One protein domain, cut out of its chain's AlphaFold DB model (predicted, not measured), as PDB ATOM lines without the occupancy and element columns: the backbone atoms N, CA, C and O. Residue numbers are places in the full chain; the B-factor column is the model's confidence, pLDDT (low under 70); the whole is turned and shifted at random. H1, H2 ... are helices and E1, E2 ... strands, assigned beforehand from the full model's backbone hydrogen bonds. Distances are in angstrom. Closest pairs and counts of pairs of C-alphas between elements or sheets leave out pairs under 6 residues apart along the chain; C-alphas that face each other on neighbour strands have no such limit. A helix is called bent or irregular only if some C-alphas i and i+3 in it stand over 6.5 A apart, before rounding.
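This is residues 292 to 445 of the 461 residues of an uncharacterized protein of Theionarchaea archaeon (strain DG-70-1) (UniProt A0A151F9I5). This is a long helical hairpin, H2b and H3 side by side, with a small head in which H1 and H4 cover one face of a strongly twisted three-stranded sheet. H2a, the short arm of bent H2, joins H1 to the hairpin. The 154 printed residues include four named helices and three named strands, ordered E1 H1 H2 H3 E2 E3 H4; the class is mostly helix, and the sheet E1 E3 E2 is antiparallel. The whole is loose, with a radius of gyration of the C-alphas of 21.4 A and spans of 67 by 39 by 24 A.

Find C-alpha 292 at (29.390, -9.966, 24.774), where E1, residues 292 to 300, begins. H1 is residues 305 to 324, 28.6 A. H2, residues 330 to 363, was assigned as one helix by its hydrogen bonds but is bent: C-alphas 340 and 343 are 6.6 A apart, between H2a, 330 to 340, and H2b, 343 to 363, 30.4 A. H3, residues 368 to 396, runs 41.6 A. E2 is 401 to 407, E3 411 to 420. H4, residues 423 to 443, 29.5 A, is irregular, C-alphas 424 and 427 being 8.0 A apart; its last C-alpha, C-alpha 443, is at (16.851, -32.922, 29.605).

Look at N 295 and O 416, 3.0 A, between E1 and E3, and N 403 and O 415, 2.8 A, between E2 and E3, a hairpin. H1 and H4 make two layers with the sheet, helices on one face; they touch at Ala 315 and Asn 436, closest C-alphas 4.8 A, at a steep tilt of 57 degrees. H2a only grazes the sheet with residues 331 to 336. H2b and H3 touch at a shallow tilt of 19 degrees, opposite ways, closest C-alphas Met 363 and Arg 371, 5.6 A. Each O i to N i+4 pair is within hydrogen-bond range in H1, H2a, H2b and H3, and 15 of 17 in H4.

The farthest C-alphas, Glu 369 and Asn 409, are 70.3 A apart. The printed part has no cut, and its links are tight. Confidence is under 70 at residues 324 to 341, 397 and 424.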
ATOM      1  N   ILE A 292      30.619  -9.226  24.473       79.88
ATOM      2  CA  ILE A 292      29.390  -9.966  24.774       79.88
ATOM      3  C   ILE A 292      29.066 -10.824  23.557       79.88
ATOM      4  O   ILE A 292      28.673 -10.305  22.515       79.88
ATOM      5  N   ALA A 293      29.275 -12.129  23.692       81.88
ATOM      6  CA  ALA A 293      28.816 -13.112  22.729       81.88
ATOM      7  C   ALA A 293      27.301 -13.258  22.872       81.88
ATOM      8  O   ALA A 293      26.811 -13.419  23.991       81.88
ATOM      9  N   ARG A 294      26.583 -13.159  21.754       86.88
ATOM     10  CA  ARG A 294      25.122 -13.176  21.718       86.88
ATOM     11  C   ARG A 294      24.647 -14.308  20.828       86.88
ATOM     12  O   ARG A 294      25.190 -14.496  19.738       86.88
ATOM     13  N   PHE A 295      23.664 -15.053  21.310       86.44
ATOM     14  CA  PHE A 295      23.120 -16.223  20.633       86.44
ATOM     15  C   PHE A 295      21.602 -16.152  20.685       86.44
ATOM     16  O   PHE A 295      21.043 -15.923  21.753       86.44
ATOM     17  N   GLU A 296      20.939 -16.338  19.552       88.00
ATOM     18  CA  GLU A 296      19.485 -16.211  19.456       88.00
ATOM     19  C   GLU A 296      18.834 -17.594  19.369       88.00
ATOM     20  O   GLU A 296      19.309 -18.456  18.627       88.00
ATOM     21  N   THR A 297      17.745 -17.810  20.115       87.19
ATOM     22  CA  THR A 297      16.871 -18.975  19.921       87.19
ATOM     23  C   THR A 297      15.400 -18.605  20.063       87.19
ATOM     24  O   THR A 297      15.025 -17.753  20.870       87.19
ATOM     25  N   THR A 298      14.557 -19.300  19.304       88.12
ATOM     26  CA  THR A 298      13.097 -19.227  19.393       88.12
ATOM     27  C   THR A 298      12.578 -20.271  20.373       88.12
ATOM     28  O   THR A 298      12.844 -21.465  20.221       88.12
ATOM     29  N   LEU A 299      11.809 -19.838  21.370       87.56
ATOM     30  CA  LEU A 299      11.169 -20.726  22.345       87.56
ATOM     31  C   LEU A 299       9.663 -20.473  22.421       87.56
ATOM     32  O   LEU A 299       9.162 -19.425  22.011       87.56
ATOM     33  N   SER A 300       8.930 -21.453  22.944       85.00
ATOM     34  CA  SER A 300       7.486 -21.344  23.162       85.00
ATOM     35  C   SER A 300       7.148 -20.352  24.279       85.00
ATOM     36  O   SER A 300       7.815 -20.305  25.311       85.00
ATOM     37  N   TYR A 301       6.027 -19.642  24.120       84.88
ATOM     38  CA  TYR A 301       5.444 -18.763  25.143       84.88
ATOM     39  C   TYR A 301       5.125 -19.458  26.470       84.88
ATOM     40  O   TYR A 301       4.948 -18.795  27.489       84.88
ATOM     41  N   ARG A 302       5.002 -20.790  26.468       84.38
ATOM     42  CA  ARG A 302       4.608 -21.559  27.656       84.38
ATOM     43  C   ARG A 302       5.709 -21.656  28.707       84.38
ATOM     44  O   ARG A 302       5.424 -22.076  29.822       84.38
ATOM     45  N   ILE A 303       6.945 -21.308  28.359       85.00
ATOM     46  CA  ILE A 303       8.101 -21.510  29.226       85.00
ATOM     47  C   ILE A 303       8.377 -20.215  30.000       85.00
ATOM     48  O   ILE A 303       8.708 -19.196  29.391       85.00
ATOM     49  N   PRO A 304       8.283 -20.223  31.342       86.88
ATOM     50  CA  PRO A 304       8.649 -19.067  32.146       86.88
ATOM     51  C   PRO A 304      10.122 -18.696  31.952       86.88
ATOM     52  O   PRO A 304      11.007 -19.552  32.020       86.88
ATOM     53  N   ILE A 305      10.404 -17.397  31.815       85.06
ATOM     54  CA  ILE A 305      11.777 -16.886  31.656       85.06
ATOM     55  C   ILE A 305      12.706 -17.299  32.805       85.06
ATOM     56  O   ILE A 305      13.893 -17.517  32.584       85.06
ATOM     57  N   GLY A 306      12.171 -17.476  34.020       82.25
ATOM     58  CA  GLY A 306      12.939 -17.977  35.162       82.25
ATOM     59  C   GLY A 306      13.554 -19.356  34.902       82.25
ATOM     60  O   GLY A 306      14.734 -19.552  35.174       82.25
ATOM     61  N   ILE A 307      12.795 -20.275  34.289       83.94
ATOM     62  CA  ILE A 307      13.287 -21.613  33.928       83.94
ATOM     63  C   ILE A 307      14.353 -21.504  32.833       83.94
ATOM     64  O   ILE A 307      15.407 -22.124  32.939       83.94
ATOM     65  N   ILE A 308      14.116 -20.671  31.816       87.19
ATOM     66  CA  ILE A 308      15.071 -20.444  30.717       87.19
ATOM     67  C   ILE A 308      16.399 -19.909  31.261       87.19
ATOM     68  O   ILE A 308      17.457 -20.415  30.892       87.19
ATOM     69  N   ASN A 309      16.348 -18.937  32.176       85.00
ATOM     70  CA  ASN A 309      17.527 -18.403  32.852       85.00
ATOM     71  C   ASN A 309      18.292 -19.514  33.574       85.00
ATOM     72  O   ASN A 309      19.494 -19.658  33.364       85.00
ATOM     73  N   SER A 310      17.612 -20.332  34.382       83.00
ATOM     74  CA  SER A 310      18.246 -21.439  35.107       83.00
ATOM     75  C   SER A 310      18.898 -22.456  34.169       83.00
ATOM     76  O   SER A 310      20.045 -22.844  34.392       83.00
ATOM     77  N   LEU A 311      18.215 -22.854  33.093       86.38
ATOM     78  CA  LEU A 311      18.757 -23.789  32.104       86.38
ATOM     79  C   LEU A 311      19.960 -23.202  31.369       86.38
ATOM     80  O   LEU A 311      20.950 -23.900  31.158       86.38
ATOM     81  N   PHE A 312      19.914 -21.910  31.047       88.06
ATOM     82  CA  PHE A 312      21.054 -21.214  30.475       88.06
ATOM     83  C   PHE A 312      22.238 -21.178  31.438       88.06
ATOM     84  O   PHE A 312      23.346 -21.533  31.049       88.06
ATOM     85  N   PHE A 313      22.023 -20.841  32.710       83.19
ATOM     86  CA  PHE A 313      23.088 -20.853  33.710       83.19
ATOM     87  C   PHE A 313      23.715 -22.241  33.882       83.19
ATOM     88  O   PHE A 313      24.938 -22.348  33.967       83.19
ATOM     89  N   LEU A 314      22.909 -23.306  33.868       81.75
ATOM     90  CA  LEU A 314      23.403 -24.684  33.896       81.75
ATOM     91  C   LEU A 314      24.200 -25.037  32.636       81.75
ATOM     92  O   LEU A 314      25.274 -25.624  32.739       81.75
ATOM     93  N   ALA A 315      23.724 -24.643  31.458       87.06
ATOM     94  CA  ALA A 315      24.425 -24.867  30.197       87.06
ATOM     95  C   ALA A 315      25.772 -24.136  30.143       87.06
ATOM     96  O   ALA A 315      26.772 -24.683  29.675       87.06
ATOM     97  N   ILE A 316      25.813 -22.906  30.655       83.38
ATOM     98  CA  ILE A 316      27.045 -22.141  30.806       83.38
ATOM     99  C   ILE A 316      27.976 -22.831  31.803       83.38
ATOM    100  O   ILE A 316      29.153 -22.994  31.508       83.38
ATOM    101  N   ARG A 317      27.466 -23.319  32.935       78.50
ATOM    102  CA  ARG A 317      28.268 -24.084  33.895       78.50
ATOM    103  C   ARG A 317      28.923 -25.311  33.254       78.50
ATOM    104  O   ARG A 317      30.123 -25.476  33.393       78.50
ATOM    105  N   ASP A 318      28.161 -26.106  32.515       82.94
ATOM    106  CA  ASP A 318      28.695 -27.294  31.841       82.94
ATOM    107  C   ASP A 318      29.695 -26.924  30.739       82.94
ATOM    108  O   ASP A 318      30.677 -27.617  30.505       82.94
ATOM    109  N   THR A 319      29.472 -25.782  30.082       81.44
ATOM    110  CA  THR A 319      30.421 -25.231  29.114       81.44
ATOM    111  C   THR A 319      31.745 -24.877  29.790       81.44
ATOM    112  O   THR A 319      32.793 -25.119  29.205       81.44
ATOM    113  N   ALA A 320      31.724 -24.342  31.015       72.31
ATOM    114  CA  ALA A 320      32.931 -24.103  31.811       72.31
ATOM    115  C   ALA A 320      33.765 -25.377  31.965       72.31
ATOM    116  O   ALA A 320      34.961 -25.368  31.680       72.31
ATOM    117  N   ASP A 321      33.093 -26.447  32.387       74.38
ATOM    118  CA  ASP A 321      33.703 -27.731  32.712       74.38
ATOM    119  C   ASP A 321      34.260 -28.402  31.434       74.38
ATOM    120  O   ASP A 321      35.371 -28.935  31.435       74.38
ATOM    121  N   ASP A 322      33.545 -28.291  30.305       75.50
ATOM    122  CA  ASP A 322      34.029 -28.726  28.985       75.50
ATOM    123  C   ASP A 322      35.292 -27.945  28.555       75.50
ATOM    124  O   ASP A 322      36.227 -28.522  28.001       75.50
ATOM    125  N   PHE A 323      35.340 -26.631  28.812       70.62
ATOM    126  CA  PHE A 323      36.471 -25.774  28.441       70.62
ATOM    127  C   PHE A 323      37.709 -25.968  29.325       70.62
ATOM    128  O   PHE A 323      38.819 -25.782  28.828       70.62
ATOM    129  N   GLU A 324      37.552 -26.331  30.600       58.97
ATOM    130  CA  GLU A 324      38.664 -26.529  31.545       58.97
ATOM    131  C   GLU A 324      39.604 -27.672  31.117       58.97
ATOM    132  O   GLU A 324      40.793 -27.647  31.429       58.97
ATOM    133  N   ASN A 325      39.100 -28.609  30.310       57.66
ATOM    134  CA  ASN A 325      39.880 -29.701  29.727       57.66
ATOM    135  C   ASN A 325      40.602 -29.326  28.412       57.66
ATOM    136  O   ASN A 325      41.524 -30.030  28.010       57.66
ATOM    137  N   ASP A 326      40.222 -28.215  27.763       55.09
ATOM    138  CA  ASP A 326      40.702 -27.824  26.424       55.09
ATOM    139  C   ASP A 326      41.445 -26.459  26.386       55.09
ATOM    140  O   ASP A 326      42.196 -26.209  25.438       55.09
ATOM    141  N   PHE A 327      41.248 -25.543  27.354       54.38
ATOM    142  CA  PHE A 327      41.778 -24.160  27.319       54.38
ATOM    143  C   PHE A 327      41.970 -23.467  28.693       54.38
ATOM    144  O   PHE A 327      41.136 -23.554  29.587       54.38
ATOM    145  N   GLU A 328      42.981 -22.590  28.791       54.31
ATOM    146  CA  GLU A 328      43.209 -21.649  29.912       54.31
ATOM    147  C   GLU A 328      42.342 -20.358  29.827       54.31
ATOM    148  O   GLU A 328      42.866 -19.253  29.670       54.31
ATOM    149  N   ASN A 329      41.003 -20.427  29.886       57.50
ATOM    150  CA  ASN A 329      40.156 -19.210  29.869       57.50
ATOM    151  C   ASN A 329      39.682 -18.779  31.271       57.50
ATOM    152  O   ASN A 329      38.518 -18.934  31.648       57.50
ATOM    153  N   GLU A 330      40.596 -18.164  32.024       56.47
ATOM    154  CA  GLU A 330      40.435 -17.780  33.436       56.47
ATOM    155  C   GLU A 330      39.223 -16.864  33.717       56.47
ATOM    156  O   GLU A 330      38.684 -16.866  34.820       56.47
ATOM    157  N   ARG A 331      38.761 -16.059  32.745       55.22
ATOM    158  CA  ARG A 331      37.652 -15.105  32.960       55.22
ATOM    159  C   ARG A 331      36.271 -15.626  32.607       55.22
ATOM    160  O   ARG A 331      35.319 -15.191  33.244       55.22
ATOM    161  N   ILE A 332      36.159 -16.514  31.621       56.47
ATOM    162  CA  ILE A 332      34.923 -17.271  31.407       56.47
ATOM    163  C   ILE A 332      34.682 -18.133  32.652       56.47
ATOM    164  O   ILE A 332      33.633 -18.003  33.278       56.47
ATOM    165  N   LYS A 333      35.727 -18.841  33.107       59.56
ATOM    166  CA  LYS A 333      35.747 -19.553  34.388       59.56
ATOM    167  C   LYS A 333      35.361 -18.651  35.561       59.56
ATOM    168  O   LYS A 333      34.409 -18.968  36.260       59.56
ATOM    169  N   LYS A 334      35.989 -17.474  35.718       56.75
ATOM    170  CA  LYS A 334      35.587 -16.505  36.755       56.75
ATOM    171  C   LYS A 334      34.138 -16.058  36.603       56.75
ATOM    172  O   LYS A 334      33.449 -16.036  37.598       56.75
ATOM    173  N   GLY A 335      33.641 -15.739  35.407       57.94
ATOM    174  CA  GLY A 335      32.227 -15.395  35.199       57.94
ATOM    175  C   GLY A 335      31.271 -16.510  35.642       57.94
ATOM    176  O   GLY A 335      30.219 -16.226  36.204       57.94
ATOM    177  N   MET A 336      31.666 -17.770  35.463       62.34
ATOM    178  CA  MET A 336      30.915 -18.952  35.896       62.34
ATOM    179  C   MET A 336      31.038 -19.221  37.406       62.34
ATOM    180  O   MET A 336      30.041 -19.539  38.053       62.34
ATOM    181  N   GLU A 337      32.222 -19.031  37.993       59.34
ATOM    182  CA  GLU A 337      32.452 -19.048  39.445       59.34
ATOM    183  C   GLU A 337      31.701 -17.906  40.142       59.34
ATOM    184  O   GLU A 337      31.134 -18.113  41.209       59.34
ATOM    185  N   CYS A 338      31.620 -16.729  39.514       61.66
ATOM    186  CA  CYS A 338      30.856 -15.579  39.982       61.66
ATOM    187  C   CYS A 338      29.369 -15.899  40.091       61.66
ATOM    188  O   CYS A 338      28.746 -15.413  41.018       61.66
ATOM    189  N   ILE A 339      28.791 -16.688  39.175       60.81
ATOM    190  CA  ILE A 339      27.381 -17.105  39.255       60.81
ATOM    191  C   ILE A 339      27.173 -18.011  40.469       60.81
ATOM    192  O   ILE A 339      26.274 -17.760  41.261       60.81
ATOM    193  N   ARG A 340      28.036 -19.027  40.638       64.00
ATOM    194  CA  ARG A 340      27.978 -19.942  41.792       64.00
ATOM    195  C   ARG A 340      28.149 -19.168  43.105       64.00
ATOM    196  O   ARG A 340      27.404 -19.374  44.050       64.00
ATOM    197  N   GLY A 341      29.110 -18.250  43.133       66.31
ATOM    198  CA  GLY A 341      29.447 -17.474  44.313       66.31
ATOM    199  C   GLY A 341      28.569 -16.246  44.541       66.31
ATOM    200  O   GLY A 341      28.628 -15.708  45.636       66.31
ATOM    201  N   LEU A 342      27.778 -15.764  43.571       71.06
ATOM    202  CA  LEU A 342      26.961 -14.554  43.753       71.06
ATOM    203  C   LEU A 342      25.901 -14.784  44.825       71.06
ATOM    204  O   LEU A 342      25.679 -13.898  45.648       71.06
ATOM    205  N   ASP A 343      25.277 -15.961  44.820       70.50
ATOM    206  CA  ASP A 343      24.254 -16.336  45.796       70.50
ATOM    207  C   ASP A 343      24.866 -16.488  47.191       70.50
ATOM    208  O   ASP A 343      24.369 -15.901  48.153       70.50
ATOM    209  N   ASP A 344      25.999 -17.186  47.300       79.88
ATOM    210  CA  ASP A 344      26.731 -17.351  48.562       79.88
ATOM    211  C   ASP A 344      27.231 -16.013  49.115       79.88
ATOM    212  O   ASP A 344      27.151 -15.739  50.312       79.88
ATOM    213  N   LEU A 345      27.730 -15.145  48.237       80.75
ATOM    214  CA  LEU A 345      28.247 -13.830  48.594       80.75
ATOM    215  C   LEU A 345      27.103 -12.881  48.973       80.75
ATOM    216  O   LEU A 345      27.268 -12.090  49.898       80.75
ATOM    217  N   SER A 346      25.932 -13.008  48.343       82.06
ATOM    218  CA  SER A 346      24.720 -12.272  48.724       82.06
ATOM    219  C   SER A 346      24.218 -12.702  50.104       82.06
ATOM    220  O   SER A 346      24.000 -11.840  50.950       82.06
ATOM    221  N   LYS A 347      24.141 -14.015  50.379       86.06
ATOM    222  CA  LYS A 347      23.803 -14.542  51.715       86.06
ATOM    223  C   LYS A 347      24.790 -14.072  52.780       86.06
ATOM    224  O   LYS A 347      24.387 -13.614  53.842       86.06
ATOM    225  N   LYS A 348      26.088 -14.115  52.474       89.06
ATOM    226  CA  LYS A 348      27.146 -13.670  53.388       89.06
ATOM    227  C   LYS A 348      27.076 -12.172  53.691       89.06
ATOM    228  O   LYS A 348      27.355 -11.768  54.815       89.06
ATOM    229  N   ILE A 349      26.728 -11.340  52.706       88.88
ATOM    230  CA  ILE A 349      26.478  -9.909  52.933       88.88
ATOM    231  C   ILE A 349      25.256  -9.732  53.842       88.88
ATOM    232  O   ILE A 349      25.345  -8.970  54.798       88.88
ATOM    233  N   GLU A 350      24.163 -10.457  53.591       91.56
ATOM    234  CA  GLU A 350      22.938 -10.374  54.399       91.56
ATOM    235  C   GLU A 350      23.176 -10.780  55.866       91.56
ATOM    236  O   GLU A 350      22.707 -10.111  56.786       91.56
ATOM    237  N   GLU A 351      23.946 -11.844  56.109       93.31
ATOM    238  CA  GLU A 351      24.338 -12.271  57.460       93.31
ATOM    239  C   GLU A 351      25.156 -11.196  58.190       93.31
ATOM    240  O   GLU A 351      24.854 -10.856  59.335       93.31
ATOM    241  N   LEU A 352      26.152 -10.610  57.518       92.12
ATOM    242  CA  LEU A 352      26.980  -9.548  58.094       92.12
ATOM    243  C   LEU A 352      26.182  -8.262  58.352       92.12
ATOM    244  O   LEU A 352      26.446  -7.570  59.335       92.12
ATOM    245  N   GLU A 353      25.210  -7.937  57.498       92.00
ATOM    246  CA  GLU A 353      24.298  -6.809  57.711       92.00
ATOM    247  C   GLU A 353      23.403  -7.033  58.938       92.00
ATOM    248  O   GLU A 353      23.272  -6.124  59.759       92.00
ATOM    249  N   LYS A 354      22.884  -8.253  59.145       93.75
ATOM    250  CA  LYS A 354      22.135  -8.610  60.366       93.75
ATOM    251  C   LYS A 354      22.994  -8.512  61.625       93.75
ATOM    252  O   LYS A 354      22.524  -8.041  62.660       93.75
ATOM    253  N   ASP A 355      24.250  -8.949  61.572       92.94
ATOM    254  CA  ASP A 355      25.153  -8.856  62.723       92.94
ATOM    255  C   ASP A 355      25.552  -7.411  63.035       92.94
ATOM    256  O   ASP A 355      25.628  -7.030  64.207       92.94
ATOM    257  N   LYS A 356      25.713  -6.576  62.003       92.69
ATOM    258  CA  LYS A 356      25.889  -5.131  62.165       92.69
ATOM    259  C   LYS A 356      24.681  -4.500  62.865       92.69
ATOM    260  O   LYS A 356      24.865  -3.761  63.830       92.69
ATOM    261  N   GLU A 357      23.463  -4.829  62.438       92.56
ATOM    262  CA  GLU A 357      22.226  -4.317  63.043       92.56
ATOM    263  C   GLU A 357      22.097  -4.720  64.525       92.56
ATOM    264  O   GLU A 357      21.736  -3.904  65.375       92.56
ATOM    265  N   LYS A 358      22.475  -5.956  64.883       92.75
ATOM    266  CA  LYS A 358      22.522  -6.393  66.292       92.75
ATOM    267  C   LYS A 358      23.491  -5.553  67.128       92.75
ATOM    268  O   LYS A 358      23.172  -5.236  68.273       92.75
ATOM    269  N   ILE A 359      24.663  -5.214  66.589       90.38
ATOM    270  CA  ILE A 359      25.650  -4.370  67.280       90.38
ATOM    271  C   ILE A 359      25.112  -2.950  67.448       90.38
ATOM    272  O   ILE A 359      25.166  -2.416  68.553       90.38
ATOM    273  N   GLU A 360      24.526  -2.366  66.403       89.44
ATOM    274  CA  GLU A 360      23.916  -1.032  66.470       89.44
ATOM    275  C   GLU A 360      22.787  -0.967  67.506       89.44
ATOM    276  O   GLU A 360      22.681   0.015  68.240       89.44
ATOM    277  N   ASN A 361      21.981  -2.025  67.624       90.62
ATOM    278  CA  ASN A 361      20.946  -2.117  68.651       90.62
ATOM    279  C   ASN A 361      21.536  -2.227  70.066       90.62
ATOM    280  O   ASN A 361      21.038  -1.556  70.968       90.62
ATOM    281  N   LYS A 362      22.620  -2.991  70.266       89.19
ATOM    282  CA  LYS A 362      23.331  -3.067  71.559       89.19
ATOM    283  C   LYS A 362      23.976  -1.739  71.958       89.19
ATOM    284  O   LYS A 362      23.927  -1.368  73.124       89.19
ATOM    285  N   MET A 363      24.502  -0.978  70.996       85.06
ATOM    286  CA  MET A 363      25.077   0.351  71.249       85.06
ATOM    287  C   MET A 363      24.060   1.358  71.809       85.06
ATOM    288  O   MET A 363      24.468   2.332  72.436       85.06
ATOM    289  N   ARG A 364      22.750   1.160  71.586       85.69
ATOM    290  CA  ARG A 364      21.696   2.056  72.103       85.69
ATOM    291  C   ARG A 364      21.505   1.951  73.617       85.69
ATOM    292  O   ARG A 364      20.955   2.878  74.201       85.69
ATOM    293  N   SER A 365      21.940   0.853  74.232       85.56
ATOM    294  CA  SER A 365      21.795   0.578  75.667       85.56
ATOM    295  C   SER A 365      23.134   0.374  76.389       85.56
ATOM    296  O   SER A 365      23.125  -0.141  77.500       85.56
ATOM    297  N   ALA A 366      24.261   0.713  75.756       82.56
ATOM    298  CA  ALA A 366      25.610   0.441  76.257       82.56
ATOM    299  C   ALA A 366      26.246   1.659  76.952       82.56
ATOM    300  O   ALA A 366      26.040   2.803  76.532       82.56
ATOM    301  N   ASP A 367      27.078   1.396  77.959       86.56
ATOM    302  CA  ASP A 367      27.873   2.411  78.663       86.56
ATOM    303  C   ASP A 367      29.052   2.921  77.804       86.56
ATOM    304  O   ASP A 367      29.372   2.354  76.759       86.56
ATOM    305  N   GLN A 368      29.719   4.012  78.214       81.25
ATOM    306  CA  GLN A 368      30.754   4.689  77.401       81.25
ATOM    307  C   GLN A 368      31.899   3.771  76.936       81.25
ATOM    308  O   GLN A 368      32.335   3.882  75.789       81.25
ATOM    309  N   GLU A 369      32.377   2.879  77.803       83.00
ATOM    310  CA  GLU A 369      33.501   1.981  77.510       83.00
ATOM    311  C   GLU A 369      33.076   0.831  76.577       83.00
ATOM    312  O   GLU A 369      33.709   0.596  75.546       83.00
ATOM    313  N   GLU A 370      31.926   0.205  76.850       85.19
ATOM    314  CA  GLU A 370      31.335  -0.840  76.000       85.19
ATOM    315  C   GLU A 370      30.966  -0.299  74.608       85.19
ATOM    316  O   GLU A 370      31.154  -0.962  73.585       85.19
ATOM    317  N   ARG A 371      30.497   0.950  74.540       85.31
ATOM    318  CA  ARG A 371      30.169   1.614  73.278       85.31
ATOM    319  C   ARG A 371      31.397   1.796  72.386       85.31
ATOM    320  O   ARG A 371      31.264   1.618  71.178       85.31
ATOM    321  N   HIS A 372      32.571   2.096  72.949       86.88
ATOM    322  CA  HIS A 372      33.816   2.219  72.181       86.88
ATOM    323  C   HIS A 372      34.233   0.874  71.560       86.88
ATOM    324  O   HIS A 372      34.587   0.817  70.383       86.88
ATOM    325  N   GLU A 373      34.116  -0.225  72.310       88.56
ATOM    326  CA  GLU A 373      34.404  -1.576  71.806       88.56
ATOM    327  C   GLU A 373      33.412  -2.008  70.706       88.56
ATOM    328  O   GLU A 373      33.794  -2.583  69.679       88.56
ATOM    329  N   LEU A 374      32.119  -1.713  70.883       89.50
ATOM    330  CA  LEU A 374      31.088  -2.005  69.883       89.50
ATOM    331  C   LEU A 374      31.262  -1.171  68.605       89.50
ATOM    332  O   LEU A 374      31.025  -1.679  67.505       89.50
ATOM    333  N   GLU A 375      31.711   0.079  68.724       90.19
ATOM    334  CA  GLU A 375      32.011   0.958  67.591       90.19
ATOM    335  C   GLU A 375      33.180   0.417  66.752       90.19
ATOM    336  O   GLU A 375      33.103   0.393  65.520       90.19
ATOM    337  N   GLU A 376      34.222  -0.111  67.400       90.69
ATOM    338  CA  GLU A 376      35.337  -0.771  66.717       90.69
ATOM    339  C   GLU A 376      34.865  -2.017  65.945       90.69
ATOM    340  O   GLU A 376      35.146  -2.156  64.748       90.69
ATOM    341  N   LYS A 377      34.047  -2.874  66.576       92.25
ATOM    342  CA  LYS A 377      33.446  -4.054  65.922       92.25
ATOM    343  C   LYS A 377      32.548  -3.670  64.739       92.25
ATOM    344  O   LYS A 377      32.618  -4.316  63.688       92.25
ATOM    345  N   ARG A 378      31.747  -2.603  64.865       93.00
ATOM    346  CA  ARG A 378      30.909  -2.072  63.773       93.00
ATOM    347  C   ARG A 378      31.766  -1.636  62.585       93.00
ATOM    348  O   ARG A 378      31.470  -2.017  61.454       93.00
ATOM    349  N   ASN A 379      32.837  -0.880  62.827       92.56
ATOM    350  CA  ASN A 379      33.701  -0.357  61.767       92.56
ATOM    351  C   ASN A 379      34.409  -1.485  60.989       92.56
ATOM    352  O   ASN A 379      34.532  -1.416  59.761       92.56
ATOM    353  N   VAL A 380      34.826  -2.558  61.674       94.00
ATOM    354  CA  VAL A 380      35.393  -3.756  61.029       94.00
ATOM    355  C   VAL A 380      34.362  -4.440  60.122       94.00
ATOM    356  O   VAL A 380      34.676  -4.763  58.971       94.00
ATOM    357  N   LEU A 381      33.123  -4.616  60.599       91.56
ATOM    358  CA  LEU A 381      32.037  -5.196  59.800       91.56
ATOM    359  C   LEU A 381      31.683  -4.329  58.589       91.56
ATOM    360  O   LEU A 381      31.571  -4.854  57.482       91.56
ATOM    361  N   GLU A 382      31.568  -3.009  58.754       92.69
ATOM    362  CA  GLU A 382      31.282  -2.090  57.645       92.69
ATOM    363  C   GLU A 382      32.335  -2.165  56.546       92.69
ATOM    364  O   GLU A 382      31.997  -2.249  55.360       92.69
ATOM    365  N   LYS A 383      33.614  -2.180  56.931       94.81
ATOM    366  CA  LYS A 383      34.713  -2.334  55.982       94.81
ATOM    367  C   LYS A 383      34.577  -3.644  55.208       94.81
ATOM    368  O   LYS A 383      34.688  -3.643  53.981       94.81
ATOM    369  N   ARG A 384      34.269  -4.745  55.901       93.25
ATOM    370  CA  ARG A 384      34.115  -6.057  55.270       93.25
ATOM    371  C   ARG A 384      32.914  -6.123  54.327       93.25
ATOM    372  O   ARG A 384      33.046  -6.634  53.216       93.25
ATOM    373  N   ILE A 385      31.769  -5.570  54.727       91.44
ATOM    374  CA  ILE A 385      30.570  -5.473  53.882       91.44
ATOM    375  C   ILE A 385      30.878  -4.654  52.626       91.44
ATOM    376  O   ILE A 385      30.517  -5.058  51.521       91.44
ATOM    377  N   LYS A 386      31.591  -3.530  52.764       93.06
ATOM    378  CA  LYS A 386      31.982  -2.682  51.630       93.06
ATOM    379  C   LYS A 386      32.874  -3.426  50.632       93.06
ATOM    380  O   LYS A 386      32.626  -3.348  49.431       93.06
ATOM    381  N   GLU A 387      33.872  -4.170  51.108       90.56
ATOM    382  CA  GLU A 387      34.728  -5.016  50.260       90.56
ATOM    383  C   GLU A 387      33.912  -6.063  49.488       90.56
ATOM    384  O   GLU A 387      34.075  -6.207  48.274       90.56
ATOM    385  N   LEU A 388      32.995  -6.753  50.172       88.31
ATOM    386  CA  LEU A 388      32.144  -7.773  49.559       88.31
ATOM    387  C   LEU A 388      31.176  -7.171  48.534       88.31
ATOM    388  O   LEU A 388      31.029  -7.726  47.449       88.31
ATOM    389  N   LYS A 389      30.579  -6.003  48.804       87.81
ATOM    390  CA  LYS A 389      29.726  -5.293  47.834       87.81
ATOM    391  C   LYS A 389      30.496  -4.896  46.570       87.81
ATOM    392  O   LYS A 389      29.992  -5.073  45.464       87.81
ATOM    393  N   ILE A 390      31.742  -4.432  46.705       86.94
ATOM    394  CA  ILE A 390      32.616  -4.140  45.552       86.94
ATOM    395  C   ILE A 390      32.904  -5.417  44.748       86.94
ATOM    396  O   ILE A 390      32.901  -5.395  43.514       86.94
ATOM    397  N   GLN A 391      33.153  -6.538  45.426       81.31
ATOM    398  CA  GLN A 391      33.338  -7.831  44.769       81.31
ATOM    399  C   GLN A 391      32.067  -8.276  44.028       81.31
ATOM    400  O   GLN A 391      32.157  -8.680  42.869       81.31
ATOM    401  N   GLN A 392      30.894  -8.122  44.647       81.38
ATOM    402  CA  GLN A 392      29.593  -8.438  44.058       81.38
ATOM    403  C   GLN A 392      29.329  -7.626  42.779       81.38
ATOM    404  O   GLN A 392      28.966  -8.197  41.753       81.38
ATOM    405  N   GLU A 393      29.568  -6.312  42.801       79.50
ATOM    406  CA  GLU A 393      29.415  -5.439  41.626       79.50
ATOM    407  C   GLU A 393      30.378  -5.814  40.493       79.50
ATOM    408  O   GLU A 393      29.999  -5.890  39.320       79.50
ATOM    409  N   ASN A 394      31.628  -6.134  40.833       76.25
ATOM    410  CA  ASN A 394      32.589  -6.621  39.848       76.25
ATOM    411  C   ASN A 394      32.142  -7.934  39.205       76.25
ATOM    412  O   ASN A 394      32.377  -8.135  38.014       76.25
ATOM    413  N   TRP A 395      31.523  -8.821  39.978       73.88
ATOM    414  CA  TRP A 395      31.045 -10.117  39.511       73.88
ATOM    415  C   TRP A 395      29.799  -9.991  38.632       73.88
ATOM    416  O   TRP A 395      29.795 -10.564  37.542       73.88
ATOM    417  N   LYS A 396      28.828  -9.144  39.013       73.19
ATOM    418  CA  LYS A 396      27.629  -8.825  38.210       73.19
ATOM    419  C   LYS A 396      27.964  -8.423  36.772       73.19
ATOM    420  O   LYS A 396      27.252  -8.780  35.841       73.19
ATOM    421  N   LYS A 397      29.080  -7.718  36.566       69.50
ATOM    422  CA  LYS A 397      29.541  -7.278  35.237       69.50
ATOM    423  C   LYS A 397      29.854  -8.426  34.266       69.50
ATOM    424  O   LYS A 397      29.859  -8.212  33.054       69.50
ATOM    425  N   TYR A 398      30.177  -9.613  34.774       72.31
ATOM    426  CA  TYR A 398      30.535 -10.780  33.960       72.31
ATOM    427  C   TYR A 398      29.456 -11.865  33.973       72.31
ATOM    428  O   TYR A 398      29.652 -12.900  33.337       72.31
ATOM    429  N   THR A 399      28.334 -11.627  34.657       75.56
ATOM    430  CA  THR A 399      27.231 -12.579  34.759       75.56
ATOM    431  C   THR A 399      26.544 -12.729  33.397       75.56
ATOM    432  O   THR A 399      26.143 -11.725  32.806       75.56
ATOM    433  N   PRO A 400      26.410 -13.957  32.871       81.31
ATOM    434  CA  PRO A 400      25.560 -14.251  31.726       81.31
ATOM    435  C   PRO A 400      24.116 -13.833  31.990       81.31
ATOM    436  O   PRO A 400      23.634 -13.910  33.117       81.31
ATOM    437  N   PHE A 401      23.410 -13.415  30.950       85.06
ATOM    438  CA  PHE A 401      22.014 -13.008  31.068       85.06
ATOM    439  C   PHE A 401      21.240 -13.360  29.802       85.06
ATOM    440  O   PHE A 401      21.828 -13.567  28.740       85.06
ATOM    441  N   VAL A 402      19.917 -13.428  29.927       88.25
ATOM    442  CA  VAL A 402      19.001 -13.689  28.813       88.25
ATOM    443  C   VAL A 402      18.127 -12.460  28.606       88.25
ATOM    444  O   VAL A 402      17.603 -11.895  29.567       88.25
ATOM    445  N   LEU A 403      17.968 -12.044  27.354       90.38
ATOM    446  CA  LEU A 403      17.071 -10.970  26.944       90.38
ATOM    447  C   LEU A 403      15.921 -11.534  26.113       90.38
ATOM    448  O   LEU A 403      16.098 -12.487  25.359       90.38
ATOM    449  N   ILE A 404      14.751 -10.905  26.207       91.25
ATOM    450  CA  ILE A 404      13.685 -11.081  25.218       91.25
ATOM    451  C   ILE A 404      13.931 -10.049  24.121       91.25
ATOM    452  O   ILE A 404      13.815  -8.850  24.369       91.25
ATOM    453  N   ARG A 405      14.284 -10.502  22.915       91.25
ATOM    454  CA  ARG A 405      14.527  -9.620  21.769       91.25
ATOM    455  C   ARG A 405      13.194  -9.206  21.139       91.25
ATOM    456  O   ARG A 405      12.958  -8.022  20.894       91.25
ATOM    457  N   ASN A 406      12.347 -10.178  20.815       91.56
ATOM    458  CA  ASN A 406      11.060  -9.917  20.181       91.56
ATOM    459  C   ASN A 406      10.004 -10.950  20.579       91.56
ATOM    460  O   ASN A 406      10.326 -12.079  20.949       91.56
ATOM    461  N   LEU A 407       8.745 -10.543  20.462       91.44
ATOM    462  CA  LEU A 407       7.569 -11.395  20.569       91.44
ATOM    463  C   LEU A 407       7.030 -11.618  19.148       91.44
ATOM    464  O   LEU A 407       6.546 -10.670  18.533       91.44
ATOM    465  N   ASP A 408       7.141 -12.839  18.621       84.50
ATOM    466  CA  ASP A 408       6.623 -13.199  17.295       84.50
ATOM    467  C   ASP A 408       5.273 -13.923  17.403       84.50
ATOM    468  O   ASP A 408       4.807 -14.262  18.484       84.50
ATOM    469  N   ASN A 409       4.628 -14.212  16.271       81.25
ATOM    470  CA  ASN A 409       3.258 -14.746  16.240       81.25
ATOM    471  C   ASN A 409       3.040 -16.017  17.092       81.25
ATOM    472  O   ASN A 409       1.954 -16.206  17.637       81.25
ATOM    473  N   TYR A 410       4.052 -16.887  17.204       79.12
ATOM    474  CA  TYR A 410       3.952 -18.172  17.918       79.12
ATOM    475  C   TYR A 410       5.142 -18.478  18.833       79.12
ATOM    476  O   TYR A 410       5.111 -19.457  19.580       79.12
ATOM    477  N   THR A 411       6.185 -17.652  18.795       85.44
ATOM    478  CA  THR A 411       7.450 -17.887  19.493       85.44
ATOM    479  C   THR A 411       7.974 -16.607  20.117       85.44
ATOM    480  O   THR A 411       7.742 -15.511  19.617       85.44
ATOM    481  N   VAL A 412       8.744 -16.754  21.186       87.62
ATOM    482  CA  VAL A 412       9.518 -15.670  21.781       87.62
ATOM    483  C   VAL A 412      10.968 -15.819  21.345       87.62
ATOM    484  O   VAL A 412      11.561 -16.891  21.490       87.62
ATOM    485  N   ASN A 413      11.529 -14.739  20.811       90.06
ATOM    486  CA  ASN A 413      12.932 -14.657  20.436       90.06
ATOM    487  C   ASN A 413      13.759 -14.252  21.654       90.06
ATOM    488  O   ASN A 413      13.669 -13.112  22.122       90.06
ATOM    489  N   TYR A 414      14.564 -15.184  22.156       90.88
ATOM    490  CA  TYR A 414      15.473 -14.960  23.272       90.88
ATOM    491  C   TYR A 414      16.903 -14.764  22.779       90.88
ATOM    492  O   TYR A 414      17.370 -15.490  21.903       90.88
ATOM    493  N   GLU A 415      17.611 -13.815  23.384       91.75
ATOM    494  CA  GLU A 415      19.028 -13.552  23.153       91.75
ATOM    495  C   GLU A 415      19.824 -13.902  24.418       91.75
ATOM    496  O   GLU A 415      19.685 -13.280  25.472       91.75
ATOM    497  N   PHE A 416      20.670 -14.921  24.312       90.12
ATOM    498  CA  PHE A 416      21.537 -15.421  25.370       90.12
ATOM    499  C   PHE A 416      22.894 -14.733  25.287       90.12
ATOM    500  O   PHE A 416      23.592 -14.836  24.277       90.12
ATOM    501  N   CYS A 417      23.276 -14.034  26.351       86.88
ATOM    502  CA  CYS A 417      24.463 -13.192  26.385       86.88
ATOM    503  C   CYS A 417      25.523 -13.755  27.335       86.88
ATOM    504  O   CYS A 417      25.261 -13.984  28.515       86.88
ATOM    505  N   VAL A 418      26.746 -13.926  26.827       83.06
ATOM    506  CA  VAL A 418      27.908 -14.403  27.593       83.06
ATOM    507  C   VAL A 418      29.084 -13.456  27.409       83.06
ATOM    508  O   VAL A 418      29.476 -13.130  26.290       83.06
ATOM    509  N   CYS A 419      29.705 -13.047  28.510       77.88
ATOM    510  CA  CYS A 419      30.909 -12.226  28.474       77.88
ATOM    511  C   CYS A 419      32.155 -13.078  28.180       77.88
ATOM    512  O   CYS A 419      32.440 -14.051  28.873       77.88
ATOM    513  N   THR A 420      32.954 -12.671  27.193       74.19
ATOM    514  CA  THR A 420      34.253 -13.272  26.872       74.19
ATOM    515  C   THR A 420      35.322 -12.209  26.641       74.19
ATOM    516  O   THR A 420      35.085 -11.143  26.074       74.19
ATOM    517  N   ASN A 421      36.544 -12.510  27.072       71.25
ATOM    518  CA  ASN A 421      37.720 -11.704  26.750       71.25
ATOM    519  C   ASN A 421      38.438 -12.190  25.492       71.25
ATOM    520  O   ASN A 421      39.402 -11.553  25.090       71.25
ATOM    521  N   HIS A 422      37.989 -13.285  24.878       72.31
ATOM    522  CA  HIS A 422      38.631 -13.908  23.726       72.31
ATOM    523  C   HIS A 422      37.678 -13.931  22.522       72.31
ATOM    524  O   HIS A 422      37.216 -15.003  22.126       72.31
ATOM    525  N   PRO A 423      37.376 -12.768  21.907       70.19
ATOM    526  CA  PRO A 423      36.447 -12.721  20.781       70.19
ATOM    527  C   PRO A 423      36.951 -13.507  19.558       70.19
ATOM    528  O   PRO A 423      36.164 -14.009  18.762       70.19
ATOM    529  N   SER A 424      38.263 -13.726  19.441       69.75
ATOM    530  CA  SER A 424      38.830 -14.641  18.440       69.75
ATOM    531  C   SER A 424      38.322 -16.094  18.522       69.75
ATOM    532  O   SER A 424      38.431 -16.826  17.540       69.75
ATOM    533  N   GLN A 425      37.755 -16.519  19.657       74.88
ATOM    534  CA  GLN A 425      37.231 -17.871  19.879       74.88
ATOM    535  C   GLN A 425      35.698 -17.943  19.855       74.88
ATOM    536  O   GLN A 425      35.139 -18.980  20.207       74.88
ATOM    537  N   LEU A 426      35.005 -16.882  19.422       77.25
ATOM    538  CA  LEU A 426      33.537 -16.817  19.455       77.25
ATOM    539  C   LEU A 426      32.857 -18.007  18.791       77.25
ATOM    540  O   LEU A 426      31.878 -18.495  19.332       77.25
ATOM    541  N   LEU A 427      33.388 -18.513  17.675       78.50
ATOM    542  CA  LEU A 427      32.813 -19.675  16.995       78.50
ATOM    543  C   LEU A 427      32.804 -20.924  17.895       78.50
ATOM    544  O   LEU A 427      31.820 -21.656  17.930       78.50
ATOM    545  N   LYS A 428      33.894 -21.150  18.641       79.56
ATOM    546  CA  LYS A 428      34.001 -22.273  19.578       79.56
ATOM    547  C   LYS A 428      33.106 -22.050  20.789       79.56
ATOM    548  O   LYS A 428      32.336 -22.934  21.129       79.56
ATOM    549  N   ILE A 429      33.175 -20.865  21.399       80.44
ATOM    550  CA  ILE A 429      32.326 -20.504  22.546       80.44
ATOM    551  C   ILE A 429      30.855 -20.701  22.178       80.44
ATOM    552  O   ILE A 429      30.139 -21.379  22.903       80.44
ATOM    553  N   ASN A 430      30.441 -20.192  21.017       85.88
ATOM    554  CA  ASN A 430      29.102 -20.385  20.478       85.88
ATOM    555  C   ASN A 430      28.745 -21.873  20.392       85.88
ATOM    556  O   ASN A 430      27.729 -22.292  20.929       85.88
ATOM    557  N   HIS A 431      29.611 -22.687  19.782       87.00
ATOM    558  CA  HIS A 431      29.375 -24.122  19.652       87.00
ATOM    559  C   HIS A 431      29.125 -24.815  21.001       87.00
ATOM    560  O   HIS A 431      28.113 -25.498  21.137       87.00
ATOM    561  N   TYR A 432      30.002 -24.635  21.996       86.44
ATOM    562  CA  TYR A 432      29.844 -25.308  23.292       86.44
ATOM    563  C   TYR A 432      28.639 -24.784  24.079       86.44
ATOM    564  O   TYR A 432      27.880 -25.589  24.616       86.44
ATOM    565  N   VAL A 433      28.414 -23.463  24.089       87.81
ATOM    566  CA  VAL A 433      27.238 -22.870  24.745       87.81
ATOM    567  C   VAL A 433      25.957 -23.416  24.121       87.81
ATOM    568  O   VAL A 433      25.090 -23.896  24.844       87.81
ATOM    569  N   MET A 434      25.849 -23.419  22.789       90.00
ATOM    570  CA  MET A 434      24.659 -23.910  22.093       90.00
ATOM    571  C   MET A 434      24.456 -25.415  22.297       90.00
ATOM    572  O   MET A 434      23.334 -25.865  22.521       90.00
ATOM    573  N   LYS A 435      25.542 -26.199  22.257       91.38
ATOM    574  CA  LYS A 435      25.527 -27.647  22.506       91.38
ATOM    575  C   LYS A 435      24.983 -27.956  23.902       91.38
ATOM    576  O   LYS A 435      24.074 -28.773  24.034       91.38
ATOM    577  N   ASN A 436      25.518 -27.300  24.930       90.56
ATOM    578  CA  ASN A 436      25.097 -27.530  26.309       90.56
ATOM    579  C   ASN A 436      23.710 -26.948  26.595       90.56
ATOM    580  O   ASN A 436      22.944 -27.564  27.331       90.56
ATOM    581  N   LEU A 437      23.340 -25.831  25.965       91.50
ATOM    582  CA  LEU A 437      21.995 -25.268  26.074       91.50
ATOM    583  C   LEU A 437      20.954 -26.221  25.498       91.50
ATOM    584  O   LEU A 437      19.980 -26.537  26.176       91.50
ATOM    585  N   LYS A 438      21.204 -26.751  24.295       91.88
ATOM    586  CA  LYS A 438      20.342 -27.766  23.690       91.88
ATOM    587  C   LYS A 438      20.218 -28.990  24.596       91.88
ATOM    588  O   LYS A 438      19.107 -29.438  24.848       91.88
ATOM    589  N   ARG A 439      21.335 -29.498  25.131       92.19
ATOM    590  CA  ARG A 439      21.323 -30.646  26.050       92.19
ATOM    591  C   ARG A 439      20.444 -30.385  27.277       92.19
ATOM    592  O   ARG A 439      19.630 -31.232  27.623       92.19
ATOM    593  N   ARG A 440      20.559 -29.208  27.900       90.88
ATOM    594  CA  ARG A 440      19.713 -28.814  29.039       90.88
ATOM    595  C   ARG A 440      18.249 -28.631  28.654       90.88
ATOM    596  O   ARG A 440      17.381 -28.946  29.455       90.88
ATOM    597  N   PHE A 441      17.958 -28.147  27.452       90.31
ATOM    598  CA  PHE A 441      16.583 -28.071  26.972       90.31
ATOM    599  C   PHE A 441      15.977 -29.461  26.775       90.31
ATOM    600  O   PHE A 441      14.894 -29.714  27.294       90.31
ATOM    601  N   ASP A 442      16.706 -30.379  26.135       88.69
ATOM    602  CA  ASP A 442      16.263 -31.762  25.939       88.69
ATOM    603  C   ASP A 442      16.027 -32.475  27.291       88.69
ATOM    604  O   ASP A 442      14.990 -33.106  27.485       88.69
ATOM    605  N   GLU A 443      16.949 -32.330  28.256       88.94
ATOM    606  CA  GLU A 443      16.851 -32.922  29.605       88.94
ATOM    607  C   GLU A 443      15.598 -32.470  30.379       88.94
ATOM    608  O   GLU A 443      15.048 -33.238  31.167       88.94
ATOM    609  N   PHE A 444      15.144 -31.233  30.159       86.88
ATOM    610  CA  PHE A 444      14.005 -30.633  30.865       86.88
ATOM    611  C   PHE A 444      12.733 -30.549  30.007       86.88
ATOM    612  O   PHE A 444      11.763 -29.907  30.411       86.88
ATOM    613  N   GLY A 445      12.718 -31.183  28.828       83.62
ATOM    614  CA  GLY A 445      11.559 -31.191  27.928       83.62
ATOM    615  C   GLY A 445      11.205 -29.816  27.347       83.62
ATOM    616  O   GLY A 445      10.051 -29.569  27.000       83.62
TER     617      GLY A 445